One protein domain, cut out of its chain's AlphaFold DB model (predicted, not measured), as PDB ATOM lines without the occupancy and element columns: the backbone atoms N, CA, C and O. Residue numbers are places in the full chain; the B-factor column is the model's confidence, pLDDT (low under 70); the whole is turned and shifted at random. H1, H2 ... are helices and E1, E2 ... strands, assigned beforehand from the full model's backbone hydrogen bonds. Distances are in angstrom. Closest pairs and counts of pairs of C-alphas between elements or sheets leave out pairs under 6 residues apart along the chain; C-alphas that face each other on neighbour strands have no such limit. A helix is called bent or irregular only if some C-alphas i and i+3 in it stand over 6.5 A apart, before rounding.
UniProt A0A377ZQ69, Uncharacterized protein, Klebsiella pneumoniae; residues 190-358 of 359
ATOM      1  N   VAL A 190       1.428  32.871  14.385       76.62
ATOM      2  CA  VAL A 190       2.116  31.580  14.357       76.62
ATOM      3  C   VAL A 190       1.958  30.929  15.724       76.62
ATOM      4  O   VAL A 190       2.357  31.501  16.743       76.62
ATOM      5  N   ASN A 191       1.349  29.743  15.760       80.69
ATOM      6  CA  ASN A 191       1.177  29.015  17.013       80.69
ATOM      7  C   ASN A 191       2.497  28.356  17.444       80.69
ATOM      8  O   ASN A 191       2.863  27.288  16.942       80.69
ATOM      9  N   GLN A 192       3.177  28.957  18.421       84.75
ATOM     10  CA  GLN A 192       4.458  28.474  18.941       84.75
ATOM     11  C   GLN A 192       4.350  27.075  19.570       84.75
ATOM     12  O   GLN A 192       5.308  26.313  19.527       84.75
ATOM     13  N   SER A 193       3.162  26.664  20.042       83.69
ATOM     14  CA  SER A 193       2.940  25.310  20.580       83.69
ATOM     15  C   SER A 193       2.963  24.197  19.516       83.69
ATOM     16  O   SER A 193       2.744  23.031  19.845       83.69
ATOM     17  N   THR A 194       3.157  24.540  18.239       86.94
ATOM     18  CA  THR A 194       3.315  23.581  17.131       86.94
ATOM     19  C   THR A 194       4.770  23.397  16.704       86.94
ATOM     20  O   THR A 194       5.024  22.641  15.771       86.94
ATOM     21  N   ILE A 195       5.711  24.092  17.353       89.62
ATOM     22  CA  ILE A 195       7.104  24.236  16.924       89.62
ATOM     23  C   ILE A 195       8.026  23.697  18.020       89.62
ATOM     24  O   ILE A 195       7.815  23.952  19.202       89.62
ATOM     25  N   MET A 196       9.059  22.953  17.627       91.38
ATOM     26  CA  MET A 196      10.098  22.435  18.521       91.38
ATOM     27  C   MET A 196      11.475  22.572  17.873       91.38
ATOM     28  O   MET A 196      11.589  22.449  16.655       91.38
ATOM     29  N   THR A 197      12.532  22.766  18.662       92.75
ATOM     30  CA  THR A 197      13.912  22.775  18.149       92.75
ATOM     31  C   THR A 197      14.279  21.449  17.473       92.75
ATOM     32  O   THR A 197      13.965  20.362  17.967       92.75
ATOM     33  N   THR A 198      14.986  21.536  16.345       91.31
ATOM     34  CA  THR A 198      15.519  20.373  15.627       91.31
ATOM     35  C   THR A 198      16.546  19.600  16.458       91.31
ATOM     36  O   THR A 198      17.359  20.176  17.177       91.31
ATOM     37  N   LYS A 199      16.590  18.276  16.290       89.94
ATOM     38  CA  LYS A 199      17.711  17.445  16.776       89.94
ATOM     39  C   LYS A 199      18.795  17.230  15.712       89.94
ATOM     40  O   LYS A 199      19.863  16.705  16.024       89.94
ATOM     41  N   THR A 200      18.535  17.626  14.467       91.81
ATOM     42  CA  THR A 200      19.439  17.437  13.325       91.81
ATOM     43  C   THR A 200      20.271  18.702  13.111       91.81
ATOM     44  O   THR A 200      19.680  19.746  12.842       91.81
ATOM     45  N   PRO A 201      21.616  18.649  13.178       94.00
ATOM     46  CA  PRO A 201      22.444  19.847  13.061       94.00
ATOM     47  C   PRO A 201      22.268  20.595  11.734       94.00
ATOM     48  O   PRO A 201      22.521  20.046  10.657       94.00
ATOM     49  N   VAL A 202      21.888  21.871  11.817       95.50
ATOM     50  CA  VAL A 202      21.724  22.757  10.656       95.50
ATOM     51  C   VAL A 202      23.091  23.112  10.089       95.50
ATOM     52  O   VAL A 202      23.989  23.513  10.824       95.50
ATOM     53  N   ARG A 203      23.269  22.984   8.771       95.69
ATOM     54  CA  ARG A 203      24.529  23.317   8.094       95.69
ATOM     55  C   ARG A 203      24.452  24.695   7.451       95.69
ATOM     56  O   ARG A 203      23.781  24.869   6.439       95.69
ATOM     57  N   ILE A 204      25.200  25.638   8.005       95.94
ATOM     58  CA  ILE A 204      25.425  26.969   7.440       95.94
ATOM     59  C   ILE A 204      26.790  26.962   6.749       95.94
ATOM     60  O   ILE A 204      27.767  26.454   7.298       95.94
ATOM     61  N   THR A 205      26.865  27.493   5.526       93.00
ATOM     62  CA  THR A 205      28.133  27.655   4.797       93.00
ATOM     63  C   THR A 205      28.403  29.132   4.558       93.00
ATOM     64  O   THR A 205      27.609  29.804   3.902       93.00
ATOM     65  N   VAL A 206      29.535  29.613   5.066       90.38
ATOM     66  CA  VAL A 206      30.016  30.990   4.905       90.38
ATOM     67  C   VAL A 206      31.216  31.047   3.964       90.38
ATOM     68  O   VAL A 206      31.967  30.074   3.822       90.38
ATOM     69  N   LYS A 207      31.401  32.195   3.301       87.56
ATOM     70  CA  LYS A 207      32.560  32.429   2.439       87.56
ATOM     71  C   LYS A 207      33.766  32.863   3.274       87.56
ATOM     72  O   LYS A 207      33.651  33.774   4.084       87.56
ATOM     73  N   GLY A 208      34.924  32.257   3.033       85.75
ATOM     74  CA  GLY A 208      36.196  32.627   3.649       85.75
ATOM     75  C   GLY A 208      37.102  31.433   3.944       85.75
ATOM     76  O   GLY A 208      36.772  30.275   3.675       85.75
ATOM     77  N   ASN A 209      38.263  31.722   4.530       86.44
ATOM     78  CA  ASN A 209      39.070  30.701   5.193       86.44
ATOM     79  C   ASN A 209      38.441  30.375   6.555       86.44
ATOM     80  O   ASN A 209      37.970  31.279   7.242       86.44
ATOM     81  N   LYS A 210      38.481  29.106   6.972       88.31
ATOM     82  CA  LYS A 210      38.216  28.741   8.367       88.31
ATOM     83  C   LYS A 210      39.316  29.359   9.251       88.31
ATOM     84  O   LYS A 210      40.488  29.182   8.909       88.31
ATOM     85  N   PRO A 211      38.980  30.038  10.363       86.25
ATOM     86  CA  PRO A 211      39.948  30.346  11.411       86.25
ATOM     87  C   PRO A 211      40.626  29.080  11.964       86.25
ATOM     88  O   PRO A 211      40.114  27.966  11.827       86.25
ATOM     89  N   GLU A 212      41.772  29.248  12.617       82.44
ATOM     90  CA  GLU A 212      42.402  28.174  13.398       82.44
ATOM     91  C   GLU A 212      41.772  28.093  14.799       82.44
ATOM     92  O   GLU A 212      41.302  27.037  15.237       82.44
ATOM     93  N   HIS A 213      41.644  29.251  15.446       83.88
ATOM     94  CA  HIS A 213      40.923  29.453  16.700       83.88
ATOM     95  C   HIS A 213      39.761  30.428  16.491       83.88
ATOM     96  O   HIS A 213      39.838  31.323  15.650       83.88
ATOM     97  N   VAL A 214      38.685  30.257  17.258       90.69
ATOM     98  CA  VAL A 214      37.499  31.118  17.215       90.69
ATOM     99  C   VAL A 214      36.858  31.164  18.604       90.69
ATOM    100  O   VAL A 214      36.903  30.168  19.329       90.69
ATOM    101  N   THR A 215      36.300  32.312  18.986       92.44
ATOM    102  CA  THR A 215      35.526  32.481  20.226       92.44
ATOM    103  C   THR A 215      34.035  32.290  19.969       92.44
ATOM    104  O   THR A 215      33.584  32.279  18.823       92.44
ATOM    105  N   GLU A 216      33.259  32.153  21.042       92.31
ATOM    106  CA  GLU A 216      31.802  32.006  20.966       92.31
ATOM    107  C   GLU A 216      31.173  33.286  20.391       92.31
ATOM    108  O   GLU A 216      30.441  33.209  19.405       92.31
ATOM    109  N   ASP A 217      31.599  34.463  20.866       91.94
ATOM    110  CA  ASP A 217      31.214  35.776  20.321       91.94
ATOM    111  C   ASP A 217      31.511  35.912  18.819       91.94
ATOM    112  O   ASP A 217      30.710  36.458  18.062       91.94
ATOM    113  N   ALA A 218      32.655  35.397  18.352       92.12
ATOM    114  CA  ALA A 218      33.032  35.476  16.943       92.12
ATOM    115  C   ALA A 218      32.156  34.580  16.049       92.12
ATOM    116  O   ALA A 218      31.914  34.932  14.895       92.12
ATOM    117  N   LEU A 219      31.650  33.451  16.562       93.69
ATOM    118  CA  LEU A 219      30.659  32.639  15.849       93.69
ATOM    119  C   LEU A 219      29.251  33.248  15.926       93.69
ATOM    120  O   LEU A 219      28.529  33.202  14.933       93.69
ATOM    121  N   VAL A 220      28.880  33.856  17.057       94.81
ATOM    122  CA  VAL A 220      27.614  34.591  17.227       94.81
ATOM    123  C   VAL A 220      27.523  35.763  16.253       94.81
ATOM    124  O   VAL A 220      26.534  35.867  15.531       94.81
ATOM    125  N   ASN A 221      28.562  36.599  16.172       93.12
ATOM    126  CA  ASN A 221      28.611  37.727  15.240       93.12
ATOM    127  C   ASN A 221      28.544  37.243  13.786       93.12
ATOM    128  O   ASN A 221      27.719  37.727  13.022       93.12
ATOM    129  N   LEU A 222      29.305  36.201  13.431       93.44
ATOM    130  CA  LEU A 222      29.279  35.591  12.096       93.44
ATOM    131  C   LEU A 222      27.900  35.011  11.722       93.44
ATOM    132  O   LEU A 222      27.517  35.057  10.553       93.44
ATOM    133  N   LEU A 223      27.140  34.473  12.685       94.56
ATOM    134  CA  LEU A 223      25.745  34.066  12.474       94.56
ATOM    135  C   LEU A 223      24.800  35.272  12.365       94.56
ATOM    136  O   LEU A 223      23.871  35.228  11.561       94.56
ATOM    137  N   GLY A 224      25.055  36.344  13.119       91.12
ATOM    138  CA  GLY A 224      24.388  37.637  12.980       91.12
ATOM    139  C   GLY A 224      24.541  38.197  11.566       91.12
ATOM    140  O   GLY A 224      23.541  38.357  10.877       91.12
ATOM    141  N   ASP A 225      25.776  38.376  11.098       88.19
ATOM    142  CA  ASP A 225      26.114  38.847   9.746       88.19
ATOM    143  C   ASP A 225      25.519  37.939   8.654       88.19
ATOM    144  O   ASP A 225      25.040  38.404   7.619       88.19
ATOM    145  N   TYR A 226      25.512  36.618   8.877       89.81
ATOM    146  CA  TYR A 226      24.913  35.655   7.950       89.81
ATOM    147  C   TYR A 226      23.380  35.748   7.881       89.81
ATOM    148  O   TYR A 226      22.800  35.273   6.905       89.81
ATOM    149  N   PHE A 227      22.712  36.345   8.866       87.88
ATOM    150  CA  PHE A 227      21.256  36.512   8.911       87.88
ATOM    151  C   PHE A 227      20.796  37.979   8.955       87.88
ATOM    152  O   PHE A 227      19.596  38.231   9.091       87.88
ATOM    153  N   ASP A 228      21.708  38.937   8.806       81.31
ATOM    154  CA  ASP A 228      21.371  40.352   8.742       81.31
ATOM    155  C   ASP A 228      20.551  40.646   7.482       81.31
ATOM    156  O   ASP A 228      21.022  40.480   6.357       81.31
ATOM    157  N   ILE A 229      19.311  41.099   7.671       72.19
ATOM    158  CA  ILE A 229      18.466  41.542   6.563       72.19
ATOM    159  C   ILE A 229      18.823  42.957   6.096       72.19
ATOM    160  O   ILE A 229      18.447  43.330   4.990       72.19
ATOM    161  N   THR A 230      19.522  43.766   6.898       68.31
ATOM    162  CA  THR A 230      19.729  45.184   6.576       68.31
ATOM    163  C   THR A 230      20.736  45.387   5.444       68.31
ATOM    164  O   THR A 230      20.501  46.239   4.588       68.31
ATOM    165  N   ALA A 231      21.775  44.549   5.339       67.56
ATOM    166  CA  ALA A 231      22.802  44.659   4.307       67.56
ATOM    167  C   ALA A 231      22.225  44.726   2.865       67.56
ATOM    168  O   ALA A 231      21.437  43.857   2.467       67.56
ATOM    169  N   PRO A 232      22.680  45.671   2.009       62.09
ATOM    170  CA  PRO A 232      22.148  45.898   0.652       62.09
ATOM    171  C   PRO A 232      22.094  44.678  -0.277       62.09
ATOM    172  O   PRO A 232      21.320  44.646  -1.233       62.09
ATOM    173  N   SER A 233      22.881  43.631  -0.003       60.22
ATOM    174  CA  SER A 233      22.851  42.389  -0.785       60.22
ATOM    175  C   SER A 233      21.533  41.603  -0.671       60.22
ATOM    176  O   SER A 233      21.385  40.593  -1.363       60.22
ATOM    177  N   PHE A 234      20.616  42.006   0.214       59.34
ATOM    178  CA  PHE A 234      19.328  41.358   0.488       59.34
ATOM    179  C   PHE A 234      18.115  42.110  -0.091       59.34
ATOM    180  O   PHE A 234      16.975  41.718   0.159       59.34
ATOM    181  N   ALA A 235      18.346  43.147  -0.903       55.22
ATOM    182  CA  ALA A 235      17.293  43.890  -1.586       55.22
ATOM    183  C   ALA A 235      16.367  42.985  -2.416       55.22
ATOM    184  O   ALA A 235      16.803  42.302  -3.346       55.22
ATOM    185  N   THR A 236      15.067  43.016  -2.101       51.84
ATOM    186  CA  THR A 236      14.017  42.399  -2.920       51.84
ATOM    187  C   THR A 236      12.923  43.418  -3.219       51.84
ATOM    188  O   THR A 236      12.752  44.413  -2.520       51.84
ATOM    189  N   THR A 237      12.149  43.176  -4.270       44.75
ATOM    190  CA  THR A 237      11.000  44.014  -4.635       44.75
ATOM    191  C   THR A 237       9.727  43.676  -3.847       44.75
ATOM    192  O   THR A 237       8.662  44.191  -4.178       44.75
ATOM    193  N   LEU A 238       9.805  42.784  -2.846       47.25
ATOM    194  CA  LEU A 238       8.645  42.083  -2.272       47.25
ATOM    195  C   LEU A 238       8.617  42.009  -0.733       47.25
ATOM    196  O   LEU A 238       7.750  41.325  -0.184       47.25
ATOM    197  N   PHE A 239       9.521  42.683  -0.016       48.97
ATOM    198  CA  PHE A 239       9.474  42.683   1.450       48.97
ATOM    199  C   PHE A 239       8.219  43.422   1.969       48.97
ATOM    200  O   PHE A 239       7.920  44.514   1.475       48.97
ATOM    201  N   PRO A 240       7.470  42.863   2.946       51.19
ATOM    202  CA  PRO A 240       6.340  43.551   3.572       51.19
ATOM    203  C   PRO A 240       6.781  44.870   4.218       51.19
ATOM    204  O   PRO A 240       7.852  44.975   4.811       51.19
ATOM    205  N   ILE A 241       5.951  45.899   4.076       49.59
ATOM    206  CA  ILE A 241       6.401  47.297   4.119       49.59
ATOM    207  C   ILE A 241       6.446  47.869   5.548       49.59
ATOM    208  O   ILE A 241       7.059  48.912   5.776       49.59
ATOM    209  N   TRP A 242       5.901  47.163   6.547       55.56
ATOM    210  CA  TRP A 242       6.056  47.544   7.960       55.56
ATOM    211  C   TRP A 242       7.392  47.132   8.586       55.56
ATOM    212  O   TRP A 242       7.468  46.287   9.474       55.56
ATOM    213  N   ASN A 243       8.423  47.864   8.176       58.69
ATOM    214  CA  ASN A 243       9.659  48.093   8.918       58.69
ATOM    215  C   ASN A 243       9.608  49.488   9.592       58.69
ATOM    216  O   ASN A 243      10.502  50.309   9.420       58.69
ATOM    217  N   ILE A 244       8.520  49.793  10.310       55.91
ATOM    218  CA  ILE A 244       8.303  51.063  11.032       55.91
ATOM    219  C   ILE A 244       7.883  50.742  12.469       55.91
ATOM    220  O   ILE A 244       7.012  49.895  12.678       55.91
ATOM    221  N   ASP A 245       8.487  51.415  13.447       57.19
ATOM    222  CA  ASP A 245       8.098  51.333  14.855       57.19
ATOM    223  C   ASP A 245       6.758  52.066  15.077       57.19
ATOM    224  O   ASP A 245       6.656  53.253  14.764       57.19
ATOM    225  N   PRO A 246       5.725  51.411  15.642       49.25
ATOM    226  CA  PRO A 246       4.429  52.034  15.909       49.25
ATOM    227  C   PRO A 246       4.464  53.151  16.965       49.25
ATOM    228  O   PRO A 246       3.483  53.885  17.063       49.25
ATOM    229  N   VAL A 247       5.523  53.263  17.780       57.47
ATOM    230  CA  VAL A 247       5.615  54.263  18.859       57.47
ATOM    231  C   VAL A 247       6.210  55.580  18.352       57.47
ATOM    232  O   VAL A 247       5.630  56.639  18.579       57.47
ATOM    233  N   SER A 248       7.342  55.529  17.645       65.25
ATOM    234  CA  SER A 248       8.010  56.704  17.060       65.25
ATOM    235  C   SER A 248       7.550  57.051  15.638       65.25
ATOM    236  O   SER A 248       7.840  58.144  15.145       65.25
ATOM    237  N   ASN A 249       6.859  56.125  14.960       57.66
ATOM    238  CA  ASN A 249       6.530  56.190  13.533       57.66
ATOM    239  C   ASN A 249       7.771  56.393  12.629       57.66
ATOM    240  O   ASN A 249       7.669  56.975  11.550       57.66
ATOM    241  N   GLN A 250       8.945  55.922  13.072       63.00
ATOM    242  CA  GLN A 250      10.202  55.916  12.311       63.00
ATOM    243  C   GLN A 250      10.562  54.504  11.822       63.00
ATOM    244  O   GLN A 250      10.112  53.522  12.424       63.00
ATOM    245  N   PRO A 251      11.376  54.356  10.760       63.62
ATOM    246  CA  PRO A 251      11.849  53.048  10.321       63.62
ATOM    247  C   PRO A 251      12.665  52.333  11.408       63.62
ATOM    248  O   PRO A 251      13.511  52.957  12.044       63.62
ATOM    249  N   VAL A 252      12.448  51.027  11.614       66.62
ATOM    250  CA  VAL A 252      13.214  50.260  12.625       66.62
ATOM    251  C   VAL A 252      14.616  49.925  12.117       66.62
ATOM    252  O   VAL A 252      15.573  49.919  12.886       66.62
ATOM    253  N   PHE A 253      14.737  49.683  10.811       65.75
ATOM    254  CA  PHE A 253      16.011  49.562  10.110       65.75
ATOM    255  C   PHE A 253      16.046  50.485   8.895       65.75
ATOM    256  O   PHE A 253      15.119  50.493   8.078       65.75
ATOM    257  N   ILE A 254      17.151  51.205   8.759       67.69
ATOM    258  CA  ILE A 254      17.469  52.081   7.635       67.69
ATOM    259  C   ILE A 254      18.677  51.466   6.923       67.69
ATOM    260  O   ILE A 254      19.593  50.992   7.591       67.69
ATOM    261  N   ASP A 255      18.680  51.440   5.591       66.00
ATOM    262  CA  ASP A 255      19.884  51.090   4.836       66.00
ATOM    263  C   ASP A 255      20.887  52.242   4.967       66.00
ATOM    264  O   ASP A 255      20.668  53.331   4.433       66.00
ATOM    265  N   GLU A 256      21.992  51.999   5.676       66.44
ATOM    266  CA  GLU A 256      23.058  52.978   5.932       66.44
ATOM    267  C   GLU A 256      23.651  53.578   4.641       66.44
ATOM    268  O   GLU A 256      24.210  54.673   4.664       66.44
ATOM    269  N   THR A 257      23.496  52.892   3.503       67.12
ATOM    270  CA  THR A 257      23.969  53.332   2.183       67.12
ATOM    271  C   THR A 257      23.063  54.384   1.538       67.12
ATOM    272  O   THR A 257      23.542  55.205   0.757       67.12
ATOM    273  N   THR A 258      21.754  54.340   1.803       69.50
ATOM    274  CA  THR A 258      20.741  55.135   1.076       69.50
ATOM    275  C   THR A 258      19.895  56.042   1.964       69.50
ATOM    276  O   THR A 258      19.293  56.983   1.452       69.50
ATOM    277  N   GLY A 259      19.832  55.787   3.274       67.56
ATOM    278  CA  GLY A 259      18.928  56.481   4.195       67.56
ATOM    279  C   GLY A 259      17.461  56.038   4.087       67.56
ATOM    280  O   GLY A 259      16.609  56.572   4.795       67.56
ATOM    281  N   GLU A 260      17.150  55.056   3.234       65.69
ATOM    282  CA  GLU A 260      15.795  54.546   3.014       65.69
ATOM    283  C   GLU A 260      15.413  53.426   4.004       65.69
ATOM    284  O   GLU A 260      16.282  52.688   4.482       65.69
ATOM    285  N   PRO A 261      14.110  53.212   4.280       64.06
ATOM    286  CA  PRO A 261      13.645  52.055   5.042       64.06
ATOM    287  C   PRO A 261      14.027  50.742   4.345       64.06
ATOM    288  O   PRO A 261      13.712  50.550   3.166       64.06
ATOM    289  N   VAL A 262      14.646  49.815   5.086       62.47
ATOM    290  CA  VAL A 262      15.054  48.492   4.573       62.47
ATOM    291  C   VAL A 262      13.841  47.718   4.038       62.47
ATOM    292  O   VAL A 262      12.850  47.537   4.749       62.47
ATOM    293  N   LYS A 263      13.947  47.237   2.790       59.56
ATOM    294  CA  LYS A 263      12.929  46.465   2.039       59.56
ATOM    295  C   LYS A 263      13.486  45.084   1.641       59.56
ATOM    296  O   LYS A 263      13.414  44.675   0.485       59.56
ATOM    297  N   HIS A 264      14.162  44.411   2.568       66.50
ATOM    298  CA  HIS A 264      15.058  43.284   2.279       66.50
ATOM    299  C   HIS A 264      14.608  42.004   2.991       66.50
ATOM    300  O   HIS A 264      14.288  42.044   4.176       66.50
ATOM    301  N   SER A 265      14.646  40.858   2.304       69.19
ATOM    302  CA  SER A 265      14.349  39.549   2.903       69.19
ATOM    303  C   SER A 265      15.585  38.655   2.955       69.19
ATOM    304  O   SER A 265      16.505  38.777   2.143       69.19
ATOM    305  N   LEU A 266      15.557  37.660   3.842       77.50
ATOM    306  CA  LEU A 266      16.463  36.515   3.751       77.50
ATOM    307  C   LEU A 266      16.371  35.868   2.354       77.50
ATOM    308  O   LEU A 266      15.289  35.775   1.769       77.50
ATOM    309  N   LYS A 267      17.504  35.398   1.824       79.44
ATOM    310  CA  LYS A 267      17.576  34.612   0.580       79.44
ATOM    311  C   LYS A 267      17.124  33.179   0.849       79.44
ATOM    312  O   LYS A 267      17.251  32.681   1.966       79.44
ATOM    313  N   ASN A 268      16.691  32.470  -0.194       82.88
ATOM    314  CA  ASN A 268      16.156  31.106  -0.083       82.88
ATOM    315  C   ASN A 268      17.036  30.155   0.748       82.88
ATOM    316  O   ASN A 268      16.503  29.427   1.572       82.88
ATOM    317  N   TYR A 269      18.368  30.209   0.623       86.62
ATOM    318  CA  TYR A 269      19.262  29.342   1.403       86.62
ATOM    319  C   TYR A 269      19.334  29.699   2.907       86.62
ATOM    320  O   TYR A 269      19.583  28.819   3.727       86.62
ATOM    321  N   GLN A 270      19.091  30.959   3.291       88.56
ATOM    322  CA  GLN A 270      18.932  31.372   4.695       88.56
ATOM    323  C   GLN A 270      17.544  30.994   5.218       88.56
ATOM    324  O   GLN A 270      17.427  30.532   6.347       88.56
ATOM    325  N   ILE A 271      16.500  31.131   4.391       89.31
ATOM    326  CA  ILE A 271      15.146  30.645   4.703       89.31
ATOM    327  C   ILE A 271      15.175  29.124   4.927       89.31
ATOM    328  O   ILE A 271      14.602  28.630   5.896       89.31
ATOM    329  N   ASP A 272      15.893  28.386   4.078       90.38
ATOM    330  CA  ASP A 272      16.130  26.952   4.221       90.38
ATOM    331  C   ASP A 272      16.873  26.640   5.527       90.38
ATOM    332  O   ASP A 272      16.404  25.800   6.296       90.38
ATOM    333  N   ALA A 273      17.977  27.343   5.813       93.44
ATOM    334  CA  ALA A 273      18.748  27.167   7.043       93.44
ATOM    335  C   ALA A 273      17.909  27.434   8.303       93.44
ATOM    336  O   ALA A 273      17.881  26.582   9.189       93.44
ATOM    337  N   LEU A 274      17.177  28.554   8.365       93.50
ATOM    338  CA  LEU A 274      16.285  28.869   9.485       93.50
ATOM    339  C   LEU A 274      15.176  27.820   9.621       93.50
ATOM    340  O   LEU A 274      14.953  27.321  10.718       93.50
ATOM    341  N   SER A 275      14.536  27.418   8.516       92.38
ATOM    342  CA  SER A 275      13.509  26.365   8.541       92.38
ATOM    343  C   SER A 275      14.044  25.020   9.039       92.38
ATOM    344  O   SER A 275      13.288  24.220   9.573       92.38
ATOM    345  N   GLY A 276      15.347  24.765   8.887       93.31
ATOM    346  CA  GLY A 276      16.003  23.573   9.414       93.31
ATOM    347  C   GLY A 276      16.220  23.591  10.931       93.31
ATOM    348  O   GLY A 276      16.450  22.525  11.497       93.31
ATOM    349  N   MET A 277      16.149  24.757  11.589       95.00
ATOM    350  CA  MET A 277      16.400  24.913  13.033       95.00
ATOM    351  C   MET A 277      15.270  24.358  13.908       95.00
ATOM    352  O   MET A 277      15.470  24.134  15.102       95.00
ATOM    353  N   TYR A 278      14.097  24.101  13.330       94.06
ATOM    354  CA  TYR A 278      12.914  23.636  14.043       94.06
ATOM    355  C   TYR A 278      12.112  22.616  13.233       94.06
ATOM    356  O   TYR A 278      12.222  22.526  12.012       94.06
ATOM    357  N   THR A 279      11.284  21.847  13.931       91.38
ATOM    358  CA  THR A 279      10.317  20.910  13.356       91.38
ATOM    359  C   THR A 279       8.920  21.164  13.917       91.38
ATOM    360  O   THR A 279       8.752  21.907  14.885       91.38
ATOM    361  N   GLY A 280       7.906  20.510  13.347       86.12
ATOM    362  CA  GLY A 280       6.606  20.370  14.002       86.12
ATOM    363  C   GLY A 280       6.696  19.616  15.335       86.12
ATOM    364  O   GLY A 280       7.657  18.882  15.587       86.12
ATOM    365  N   SER A 281       5.674  19.768  16.180       84.12
ATOM    366  CA  SER A 281       5.550  19.072  17.472       84.12
ATOM    367  C   SER A 281       5.283  17.561  17.362       84.12
ATOM    368  O   SER A 281       5.430  16.836  18.341       84.12
ATOM    369  N   ASP A 282       4.964  17.062  16.165       81.38
ATOM    370  CA  ASP A 282       4.958  15.637  15.805       81.38
ATOM    371  C   ASP A 282       6.344  15.122  15.346       81.38
ATOM    372  O   ASP A 282       6.489  13.962  14.950       81.38
ATOM    373  N   GLY A 283       7.363  15.990  15.368       78.56
ATOM    374  CA  GLY A 283       8.706  15.732  14.851       78.56
ATOM    375  C   GLY A 283       8.824  15.825  13.325       78.56
ATOM    376  O   GLY A 283       9.815  15.342  12.775       78.56
ATOM    377  N   ARG A 284       7.835  16.396  12.617       80.75
ATOM    378  CA  ARG A 284       7.787  16.446  11.145       80.75
ATOM    379  C   ARG A 284       7.515  17.861  10.635       80.75
ATOM    380  O   ARG A 284       6.905  18.685  11.308       80.75
ATOM    381  N   GLY A 285       7.947  18.151   9.408       83.38
ATOM    382  CA  GLY A 285       7.701  19.449   8.768       83.38
ATOM    383  C   GLY A 285       8.176  20.637   9.616       83.38
ATOM    384  O   GLY A 285       9.193  20.541  10.291       83.38
ATOM    385  N   TYR A 286       7.426  21.742   9.579       83.62
ATOM    386  CA  TYR A 286       7.807  23.043  10.153       83.62
ATOM    387  C   TYR A 286       6.763  23.611  11.141       83.62
ATOM    388  O   TYR A 286       6.737  24.815  11.400       83.62
ATOM    389  N   GLY A 287       5.842  22.776  11.637       85.19
ATOM    390  CA  GLY A 287       4.684  23.237  12.412       85.19
ATOM    391  C   GLY A 287       3.852  24.281  11.653       85.19
ATOM    392  O   GLY A 287       3.746  24.242  10.426       85.19
ATOM    393  N   ASP A 288       3.302  25.255  12.378       78.06
ATOM    394  CA  ASP A 288       2.571  26.397  11.811       78.06
ATOM    395  C   ASP A 288       3.495  27.449  11.143       78.06
ATOM    396  O   ASP A 288       3.014  28.452  10.623       78.06
ATOM    397  N   PHE A 289       4.820  27.238  11.096       86.75
ATOM    398  CA  PHE A 289       5.799  28.204  10.573       86.75
ATOM    399  C   PHE A 289       6.571  27.687   9.348       86.75
ATOM    400  O   PHE A 289       7.790  27.549   9.353       86.75
ATOM    401  N   GLY A 290       5.869  27.399   8.249       84.62
ATOM    402  CA  GLY A 290       6.514  27.022   6.980       84.62
ATOM    403  C   GLY A 290       7.355  28.145   6.339       84.62
ATOM    404  O   GLY A 290       7.159  29.325   6.623       84.62
ATOM    405  N   LYS A 291       8.242  27.791   5.397       82.94
ATOM    406  CA  LYS A 291       9.165  28.717   4.689       82.94
ATOM    407  C   LYS A 291       8.509  29.990   4.129       82.94
ATOM    408  O   LYS A 291       9.056  31.076   4.276       82.94
ATOM    409  N   ALA A 292       7.309  29.875   3.556       74.50
ATOM    410  CA  ALA A 292       6.545  31.012   3.025       74.50
ATOM    411  C   ALA A 292       5.995  31.969   4.109       74.50
ATOM    412  O   ALA A 292       5.482  33.037   3.783       74.50
ATOM    413  N   ARG A 293       6.079  31.602   5.399       77.56
ATOM    414  CA  ARG A 293       5.901  32.525   6.529       77.56
ATOM    415  C   ARG A 293       7.231  33.134   6.968       77.56
ATOM    416  O   ARG A 293       7.241  34.335   7.197       77.56
ATOM    417  N   ILE A 294       8.342  32.382   7.005       79.88
ATOM    418  CA  ILE A 294       9.688  32.949   7.269       79.88
ATOM    419  C   ILE A 294       9.947  34.162   6.364       79.88
ATOM    420  O   ILE A 294      10.228  35.248   6.865       79.88
ATOM    421  N   GLU A 295       9.768  33.970   5.051       76.25
ATOM    422  CA  GLU A 295       9.902  34.975   3.980       76.25
ATOM    423  C   GLU A 295       9.179  36.305   4.283       76.25
ATOM    424  O   GLU A 295       9.602  37.361   3.820       76.25
ATOM    425  N   ARG A 296       8.084  36.253   5.054       72.12
ATOM    426  CA  ARG A 296       7.103  37.338   5.214       72.12
ATOM    427  C   ARG A 296       6.912  37.811   6.650       72.12
ATOM    428  O   ARG A 296       6.077  38.687   6.865       72.12
ATOM    429  N   ALA A 297       7.589  37.195   7.616       75.75
ATOM    430  CA  ALA A 297       7.337  37.409   9.039       75.75
ATOM    431  C   ALA A 297       8.594  37.752   9.840       75.75
ATOM    432  O   ALA A 297       8.472  38.467  10.828       75.75
ATOM    433  N   VAL A 298       9.784  37.269   9.465       80.88
ATOM    434  CA  VAL A 298      11.005  37.504  10.257       80.88
ATOM    435  C   VAL A 298      11.484  38.949  10.098       80.88
ATOM    436  O   VAL A 298      11.768  39.394   8.990       80.88
ATOM    437  N   GLN A 299      11.605  39.658  11.223       78.06
ATOM    438  CA  GLN A 299      12.219  40.985  11.321       78.06
ATOM    439  C   GLN A 299      13.703  40.901  11.671       78.06
ATOM    440  O   GLN A 299      14.505  41.668  11.151       78.06
ATOM    441  N   LYS A 300      14.069  40.015  12.600       83.19
ATOM    442  CA  LYS A 300      15.447  39.873  13.075       83.19
ATOM    443  C   LYS A 300      15.679  38.476  13.634       83.19
ATOM    444  O   LYS A 300      14.775  37.863  14.196       83.19
ATOM    445  N   LEU A 301      16.912  38.008  13.504       89.56
ATOM    446  CA  LEU A 301      17.430  36.849  14.217       89.56
ATOM    447  C   LEU A 301      18.504  37.312  15.202       89.56
ATOM    448  O   LEU A 301      19.238  38.267  14.934       89.56
ATOM    449  N   ARG A 302      18.581  36.647  16.352       93.19
ATOM    450  CA  ARG A 302      19.672  36.789  17.322       93.19
ATOM    451  C   ARG A 302      20.112  35.400  17.757       93.19
ATOM    452  O   ARG A 302      19.278  34.507  17.880       93.19
ATOM    453  N   PHE A 303      21.405  35.250  18.000       96.06
ATOM    454  CA  PHE A 303      22.022  34.007  18.440       96.06
ATOM    455  C   PHE A 303      22.723  34.269  19.769       96.06
ATOM    456  O   PHE A 303      23.419  35.273  19.903       96.06
ATOM    457  N   SER A 304      22.570  33.365  20.727       96.31
ATOM    458  CA  SER A 304      23.401  33.308  21.932       96.31
ATOM    459  C   SER A 304      23.918  31.884  22.142       96.31
ATOM    460  O   SER A 304      23.244  30.939  21.729       96.31
ATOM    461  N   PRO A 305      25.095  31.695  22.764       95.31
ATOM    462  CA  PRO A 305      25.550  30.381  23.210       95.31
ATOM    463  C   PRO A 305      24.486  29.705  24.078       95.31
ATOM    464  O   PRO A 305      24.047  30.300  25.063       95.31
ATOM    465  N   SER A 306      24.083  28.476  23.747       92.94
ATOM    466  CA  SER A 306      23.277  27.685  24.683       92.94
ATOM    467  C   SER A 306      24.138  27.298  25.894       92.94
ATOM    468  O   SER A 306      25.284  26.881  25.694       92.94
ATOM    469  N   PRO A 307      23.616  27.361  27.135       87.62
ATOM    470  CA  PRO A 307      24.362  26.984  28.335       87.62
ATOM    471  C   PRO A 307      25.024  25.600  28.245       87.62
ATOM    472  O   PRO A 307      24.490  24.678  27.631       87.62
ATOM    473  N   ASP A 308      26.202  25.468  28.858       85.38
ATOM    474  CA  ASP A 308      27.045  24.259  28.914       85.38
ATOM    475  C   ASP A 308      27.564  23.693  27.567       85.38
ATOM    476  O   ASP A 308      28.404  22.783  27.563       85.38
ATOM    477  N   HIS A 309      27.162  24.241  26.413       85.88
ATOM    478  CA  HIS A 309      27.615  23.779  25.094       85.88
ATOM    479  C   HIS A 309      28.877  24.491  24.611       85.88
ATOM    480  O   HIS A 309      28.870  25.679  24.320       85.88
ATOM    481  N   LYS A 310      29.958  23.727  24.423       89.38
ATOM    482  CA  LYS A 310      31.252  24.234  23.938       89.38
ATOM    483  C   LYS A 310      31.418  24.079  22.426       89.38
ATOM    484  O   LYS A 310      30.937  23.105  21.835       89.38
ATOM    485  N   ILE A 311      32.194  24.979  21.819       93.94
ATOM    486  CA  ILE A 311      32.625  24.882  20.415       93.94
ATOM    487  C   ILE A 311      33.361  23.556  20.171       93.94
ATOM    488  O   ILE A 311      34.347  23.231  20.835       93.94
ATOM    489  N   ARG A 312      32.925  22.804  19.157       93.56
ATOM    490  CA  ARG A 312      33.569  21.572  18.678       93.56
ATOM    491  C   ARG A 312      34.085  21.761  17.255       93.56
ATOM    492  O   ARG A 312      33.336  22.157  16.368       93.56
ATOM    493  N   THR A 313      35.352  21.437  17.002       91.69
ATOM    494  CA  THR A 313      35.883  21.378  15.629       91.69
ATOM    495  C   THR A 313      35.448  20.080  14.954       91.69
ATOM    496  O   THR A 313      35.679  19.001  15.492       91.69
ATOM    497  N   ILE A 314      34.869  20.175  13.754       89.44
ATOM    498  CA  ILE A 314      34.485  19.025  12.924       89.44
ATOM    499  C   ILE A 314      35.065  19.237  11.521       89.44
ATOM    500  O   ILE A 314      34.438  19.833  10.644       89.44
ATOM    501  N   GLY A 315      36.312  18.802  11.317       86.69
ATOM    502  CA  GLY A 315      37.055  19.031  10.073       86.69
ATOM    503  C   GLY A 315      37.172  20.524   9.730       86.69
ATOM    504  O   GLY A 315      37.581  21.343  10.561       86.69
ATOM    505  N   ASN A 316      36.766  20.899   8.510       87.06
ATOM    506  CA  ASN A 316      36.745  22.295   8.052       87.06
ATOM    507  C   ASN A 316      35.502  23.088   8.530       87.06
ATOM    508  O   ASN A 316      34.957  23.917   7.801       87.06
ATOM    509  N   SER A 317      34.990  22.771   9.720       93.31
ATOM    510  CA  SER A 317      33.786  23.373  10.307       93.31
ATOM    511  C   SER A 317      33.905  23.495  11.827       93.31
ATOM    512  O   SER A 317      34.693  22.780  12.456       93.31
ATOM    513  N   TYR A 318      33.076  24.356  12.411       95.62
ATOM    514  CA  TYR A 318      32.797  24.399  13.847       95.62
ATOM    515  C   TYR A 318      31.343  23.987  14.101       95.62
ATOM    516  O   TYR A 318      30.470  24.269  13.284       95.62
ATOM    517  N   MET A 319      31.080  23.321  15.222       95.00
ATOM    518  CA  MET A 319      29.741  22.971  15.691       95.00
ATOM    519  C   MET A 319      29.541  23.466  17.116       95.00
ATOM    520  O   MET A 319      30.381  23.225  17.982       95.00
ATOM    521  N   MET A 320      28.402  24.100  17.360       95.19
ATOM    522  CA  MET A 320      27.971  24.580  18.669       95.19
ATOM    523  C   MET A 320      26.437  24.574  18.706       95.19
ATOM    524  O   MET A 320      25.794  24.463  17.656       95.19
ATOM    525  N   ASN A 321      25.857  24.649  19.900       96.69
ATOM    526  CA  ASN A 321      24.418  24.787  20.072       96.69
ATOM    527  C   ASN A 321      24.106  26.226  20.500       96.69
ATOM    528  O   ASN A 321      24.850  26.804  21.296       96.69
ATOM    529  N   TYR A 322      23.048  26.799  19.929       97.19
ATOM    530  CA  TYR A 322      22.667  28.195  20.120       97.19
ATOM    531  C   TYR A 322      21.202  28.313  20.505       97.19
ATOM    532  O   TYR A 322      20.353  27.604  19.961       97.19
ATOM    533  N   ASP A 323      20.904  29.279  21.361       96.69
ATOM    534  CA  ASP A 323      19.541  29.737  21.568       96.69
ATOM    535  C   ASP A 323      19.269  30.822  20.515       96.69
ATOM    536  O   ASP A 323      20.045  31.771  20.360       96.69
ATOM    537  N   VAL A 324      18.221  30.628  19.711       95.94
ATOM    538  CA  VAL A 324      17.949  31.429  18.509       95.94
ATOM    539  C   VAL A 324      16.646  32.190  18.681       95.94
ATOM    540  O   VAL A 324      15.561  31.630  18.518       95.94
ATOM    541  N   THR A 325      16.746  33.479  18.993       94.50
ATOM    542  CA  THR A 325      15.586  34.368  19.111       94.50
ATOM    543  C   THR A 325      15.177  34.893  17.738       94.50
ATOM    544  O   THR A 325      15.950  35.571  17.058       94.50
ATOM    545  N   ILE A 326      13.937  34.600  17.351       90.50
ATOM    546  CA  ILE A 326      13.302  35.037  16.110       90.50
ATOM    547  C   ILE A 326      12.319  36.171  16.426       90.50
ATOM    548  O   ILE A 326      11.219  35.935  16.930       90.50
ATOM    549  N   THR A 327      12.702  37.404  16.097       84.94
ATOM    550  CA  THR A 327      11.815  38.573  16.144       84.94
ATOM    551  C   THR A 327      10.935  38.594  14.897       84.94
ATOM    552  O   THR A 327      11.444  38.533  13.774       84.94
ATOM    553  N   PHE A 328       9.622  38.730  15.068       77.69
ATOM    554  CA  PHE A 328       8.668  38.975  13.987       77.69
ATOM    555  C   PHE A 328       8.474  40.460  13.682       77.69
ATOM    556  O   PHE A 328       8.500  41.289  14.587       77.69
ATOM    557  N   ILE A 329       8.175  40.781  12.415       69.69
ATOM    558  CA  ILE A 329       7.732  42.125  12.026       69.69
ATOM    559  C   ILE A 329       6.407  42.438  12.723       69.69
ATOM    560  O   ILE A 329       5.520  41.587  12.819       69.69
ATOM    561  N   GLN A 330       6.281  43.678  13.193       60.72
ATOM    562  CA  GLN A 330       5.362  44.156  14.239       60.72
ATOM    563  C   GLN A 330       3.863  43.796  14.101       60.72
ATOM    564  O   GLN A 330       3.112  43.886  15.074       60.72
ATOM    565  N   HIS A 331       3.406  43.374  12.921       58.84
ATOM    566  CA  HIS A 331       2.027  42.951  12.670       58.84
ATOM    567  C   HIS A 331       1.790  41.422  12.720       58.84
ATOM    568  O   HIS A 331       0.630  40.997  12.751       58.84
ATOM    569  N   TRP A 332       2.845  40.597  12.722       69.25
ATOM    570  CA  TRP A 332       2.759  39.165  13.036       69.25
ATOM    571  C   TRP A 332       2.783  38.948  14.561       69.25
ATOM    572  O   TRP A 332       2.921  39.898  15.334       69.25
ATOM    573  N   SER A 333       2.603  37.710  15.027       67.00
ATOM    574  CA  SER A 333       2.904  37.349  16.421       67.00
ATOM    575  C   SER A 333       3.119  35.863  16.641       67.00
ATOM    576  O   SER A 333       2.437  35.029  16.042       67.00
ATOM    577  N   TRP A 334       3.980  35.560  17.607       73.50
ATOM    578  CA  TRP A 334       4.009  34.269  18.276       73.50
ATOM    579  C   TRP A 334       2.893  34.221  19.322       73.50
ATOM    580  O   TRP A 334       2.666  35.187  20.058       73.50
ATOM    581  N   ASN A 335       2.170  33.104  19.370       72.62
ATOM    582  CA  ASN A 335       1.117  32.856  20.353       72.62
ATOM    583  C   ASN A 335       1.187  31.401  20.824       72.62
ATOM    584  O   ASN A 335       1.321  30.502  19.999       72.62
ATOM    585  N   SER A 336       1.008  31.151  22.118       63.16
ATOM    586  CA  SER A 336       0.556  29.854  22.644       63.16
ATOM    587  C   SER A 336      -0.977  29.821  22.722       63.16
ATOM    588  O   SER A 336      -1.637  30.859  22.661       63.16
ATOM    589  N   ALA A 337      -1.555  28.625  22.853       57.69
ATOM    590  CA  ALA A 337      -2.952  28.461  23.248       57.69
ATOM    591  C   ALA A 337      -3.065  28.394  24.792       57.69
ATOM    592  O   ALA A 337      -2.220  27.740  25.406       57.69
ATOM    593  N   PRO A 338      -4.096  28.992  25.425       54.00
ATOM    594  CA  PRO A 338      -5.126  29.847  24.832       54.00
ATOM    595  C   PRO A 338      -4.549  31.185  24.341       54.00
ATOM    596  O   PRO A 338      -3.633  31.732  24.939       54.00
ATOM    597  N   TYR A 339      -5.091  31.708  23.237       56.41
ATOM    598  CA  TYR A 339      -4.507  32.819  22.471       56.41
ATOM    599  C   TYR A 339      -4.730  34.210  23.105       56.41
ATOM    600  O   TYR A 339      -5.322  35.088  22.477       56.41
ATOM    601  N   THR A 340      -4.293  34.400  24.350       51.09
ATOM    602  CA  THR A 340      -4.463  35.637  25.135       51.09
ATOM    603  C   THR A 340      -3.341  36.652  24.922       51.09
ATOM    604  O   THR A 340      -3.595  37.853  24.935       51.09
ATOM    605  N   GLU A 341      -2.113  36.188  24.692       54.41
ATOM    606  CA  GLU A 341      -0.910  37.028  24.645       54.41
ATOM    607  C   GLU A 341      -0.168  36.909  23.311       54.41
ATOM    608  O   GLU A 341      -0.291  35.911  22.597       54.41
ATOM    609  N   ARG A 342       0.602  37.950  22.969       61.38
ATOM    610  CA  ARG A 342       1.495  38.007  21.805       61.38
ATOM    611  C   ARG A 342       2.921  38.242  22.270       61.38
ATOM    612  O   ARG A 342       3.172  39.265  22.900       61.38
ATOM    613  N   ALA A 343       3.843  37.393  21.839       68.12
ATOM    614  CA  ALA A 343       5.255  37.745  21.824       68.12
ATOM    615  C   ALA A 343       5.658  38.199  20.408       68.12
ATOM    616  O   ALA A 343       5.194  37.643  19.405       68.12
ATOM    617  N   ALA A 344       6.493  39.237  20.328       69.31
ATOM    618  CA  ALA A 344       7.180  39.613  19.089       69.31
ATOM    619  C   ALA A 344       8.402  38.710  18.845       69.31
ATOM    620  O   ALA A 344       8.716  38.394  17.703       69.31
ATOM    621  N   ASP A 345       9.031  38.250  19.926       83.19
ATOM    622  CA  ASP A 345      10.167  37.332  19.938       83.19
ATOM    623  C   ASP A 345       9.728  35.907  20.318       83.19
ATOM    624  O   ASP A 345       8.857  35.727  21.167       83.19
ATOM    625  N   PHE A 346      10.367  34.896  19.735       88.88
ATOM    626  CA  PHE A 346      10.298  33.497  20.173       88.88
ATOM    627  C   PHE A 346      11.692  32.887  20.085       88.88
ATOM    628  O   PHE A 346      12.365  33.044  19.067       88.88
ATOM    629  N   THR A 347      12.132  32.205  21.140       93.25
ATOM    630  CA  THR A 347      13.458  31.582  21.190       93.25
ATOM    631  C   THR A 347      13.347  30.083  20.957       93.25
ATOM    632  O   THR A 347      12.686  29.374  21.712       93.25
ATOM    633  N   LEU A 348      14.038  29.596  19.927       93.94
ATOM    634  CA  LEU A 348      14.367  28.182  19.791       93.94
ATOM    635  C   LEU A 348      15.578  27.897  20.681       93.94
ATOM    636  O   LEU A 348      16.688  28.316  20.364       93.94
ATOM    637  N   GLU A 349      15.368  27.219  21.803       94.81
ATOM    638  CA  GLU A 349      16.447  26.826  22.714       94.81
ATOM    639  C   GLU A 349      17.253  25.653  22.137       94.81
ATOM    640  O   GLU A 349      16.677  24.724  21.564       94.81
ATOM    641  N   ASN A 350      18.571  25.650  22.353       94.62
ATOM    642  CA  ASN A 350      19.472  24.515  22.121       94.62
ATOM    643  C   ASN A 350      19.534  24.012  20.659       94.62
ATOM    644  O   ASN A 350      19.597  22.807  20.401       94.62
ATOM    645  N   VAL A 351      19.533  24.928  19.682       96.56
ATOM    646  CA  VAL A 351      19.610  24.623  18.242       96.56
ATOM    647  C   VAL A 351      21.026  24.172  17.858       96.56
ATOM    648  O   VAL A 351      21.956  24.977  17.927       96.56
ATOM    649  N   PRO A 352      21.239  22.929  17.384       96.06
ATOM    650  CA  PRO A 352      22.552  22.487  16.918       96.06
ATOM    651  C   PRO A 352      22.884  23.083  15.540       96.06
ATOM    652  O   PRO A 352      22.196  22.808  14.554       96.06
ATOM    653  N   ILE A 353      23.977  23.846  15.434       97.38
ATOM    654  CA  ILE A 353      24.423  24.484  14.182       97.38
ATOM    655  C   ILE A 353      25.871  24.084  13.859       97.38
ATOM    656  O   ILE A 353      26.754  24.095  14.718       97.38
ATOM    657  N   ILE A 354      26.124  23.745  12.591       97.06
ATOM    658  CA  ILE A 354      27.446  23.494  12.002       97.06
ATOM    659  C   ILE A 354      27.770  24.624  11.020       97.06
ATOM    660  O   ILE A 354      27.139  24.742   9.968       97.06
ATOM    661  N   ILE A 355      28.798  25.409  11.336       96.88
ATOM    662  CA  ILE A 355      29.314  26.510  10.519       96.88
ATOM    663  C   ILE A 355      30.495  25.988   9.694       96.88
ATOM    664  O   ILE A 355      31.541  25.625  10.238       96.88
ATOM    665  N   SER A 356      30.309  25.926   8.376       94.56
ATOM    666  CA  SER A 356      31.265  25.405   7.389       94.56
ATOM    667  C   SER A 356      31.861  26.547   6.562       94.56
ATOM    668  O   SER A 356      31.143  27.472   6.188       94.56
ATOM    669  N   PHE A 357      33.148  26.473   6.220       91.69
ATOM    670  CA  PHE A 357      33.844  27.546   5.495       91.69
ATOM    671  C   PHE A 357      34.197  27.115   4.069       91.69
ATOM    672  O   PHE A 357      34.739  26.026   3.862       91.69
ATOM    673  N   LYS A 358      33.920  27.974   3.084       87.31
ATOM    674  CA  LYS A 358      34.264  27.759   1.671       87.31
ATOM    675  C   LYS A 358      35.007  28.975   1.114       87.31
ATOM    676  O   LYS A 358      34.533  30.096   1.269       87.31
TER     677      LYS A 358
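AT A GLANCE: This is residues 190 to 358 of the 359 residues of an uncharacterized protein of Klebsiella pneumoniae (UniProt A0A377ZQ69). A strongly twisted, curling sheet of four strands, with long bent inner strands E7 and E5, has helices H1 and H2 over one face. A small two-stranded sheet, E1 and E3, packs on E7 through E1, and the long unnamed stretch of residues 228 to 267 loops between H1 and H2. The printed part has 169 residues, with three named helices and seven named strands in the order E1 E2 H1 H2 E3 H3 E4 E5 E6 E7; the larger sheet runs E2 E7 E5 E4 and is mixed. The class is mixed, helices and strands, with 77 residues, under half, in named elements. It is compact, with a radius of gyration of the C-alphas of 16.4 A and spans of 46 by 43 by 25 A.

HOW THE PARTS SIT: In the larger sheet, edge strand E2, residues 202 to 207, is parallel to E7, residues 345 to 358, with N 204 and O 354 at 2.9 A. E7 is antiparallel to E5, residues 317 to 328, with N 322 and O 351 at 2.9 A. E5 forms a hairpin with edge strand E4, residues 298 to 305, with N 325 and O 302 at 3.0 A. E5 bends by 72 degrees at residue 320 and E7 by 81 degrees at residue 350. H1, residues 216 to 227, and H2, residues 268 to 276, are on the same face of this sheet, making two layers, helices on one face of a sheet. The closest C-alphas of H1 and E4 are those of Val 220 and Phe 303, 5.8 A apart; those of H2 and E2 are Gly 276 and Val 202, 5.9 A. H1 and H2 are close but not clearly touching, Phe 227 to Gln 270 being their closest C-alphas at 7.0 A. H3, residues 291 to 297, touches H2 about perpendicular at 81 degrees, with closest C-alphas Lys 291 and Ser 275 at 6.3 A, and only grazes the sheet. E1, residues 195 to 197, is antiparallel to E3, residues 278 to 280, with N 279 and O 196 at 2.8 A. Every O i to N i+4 pair is within hydrogen-bond range in H1 and H2; in H3, 2 of 3 are.

IN THESE COORDINATES: E1 begins at C-alpha 195 (7.104, 24.236, 16.924). E7 spans 31.7 A and ends at C-alpha 358 (34.264, 27.759, 1.671); E5 spans 29.8 A, E4 20.7 A and H1 16.6 A. E6, residues 333 to 335, pairs with no named strand.

THE WHOLE: The C-alphas of Glu 212 and Pro 338 are the farthest apart, 48.9 A. The printed part has no cut. The links H1 to H2 and E4 to E5 are long. Residues 230 to 265, 329 to 333 and 336 to 344 have pLDDT under 70.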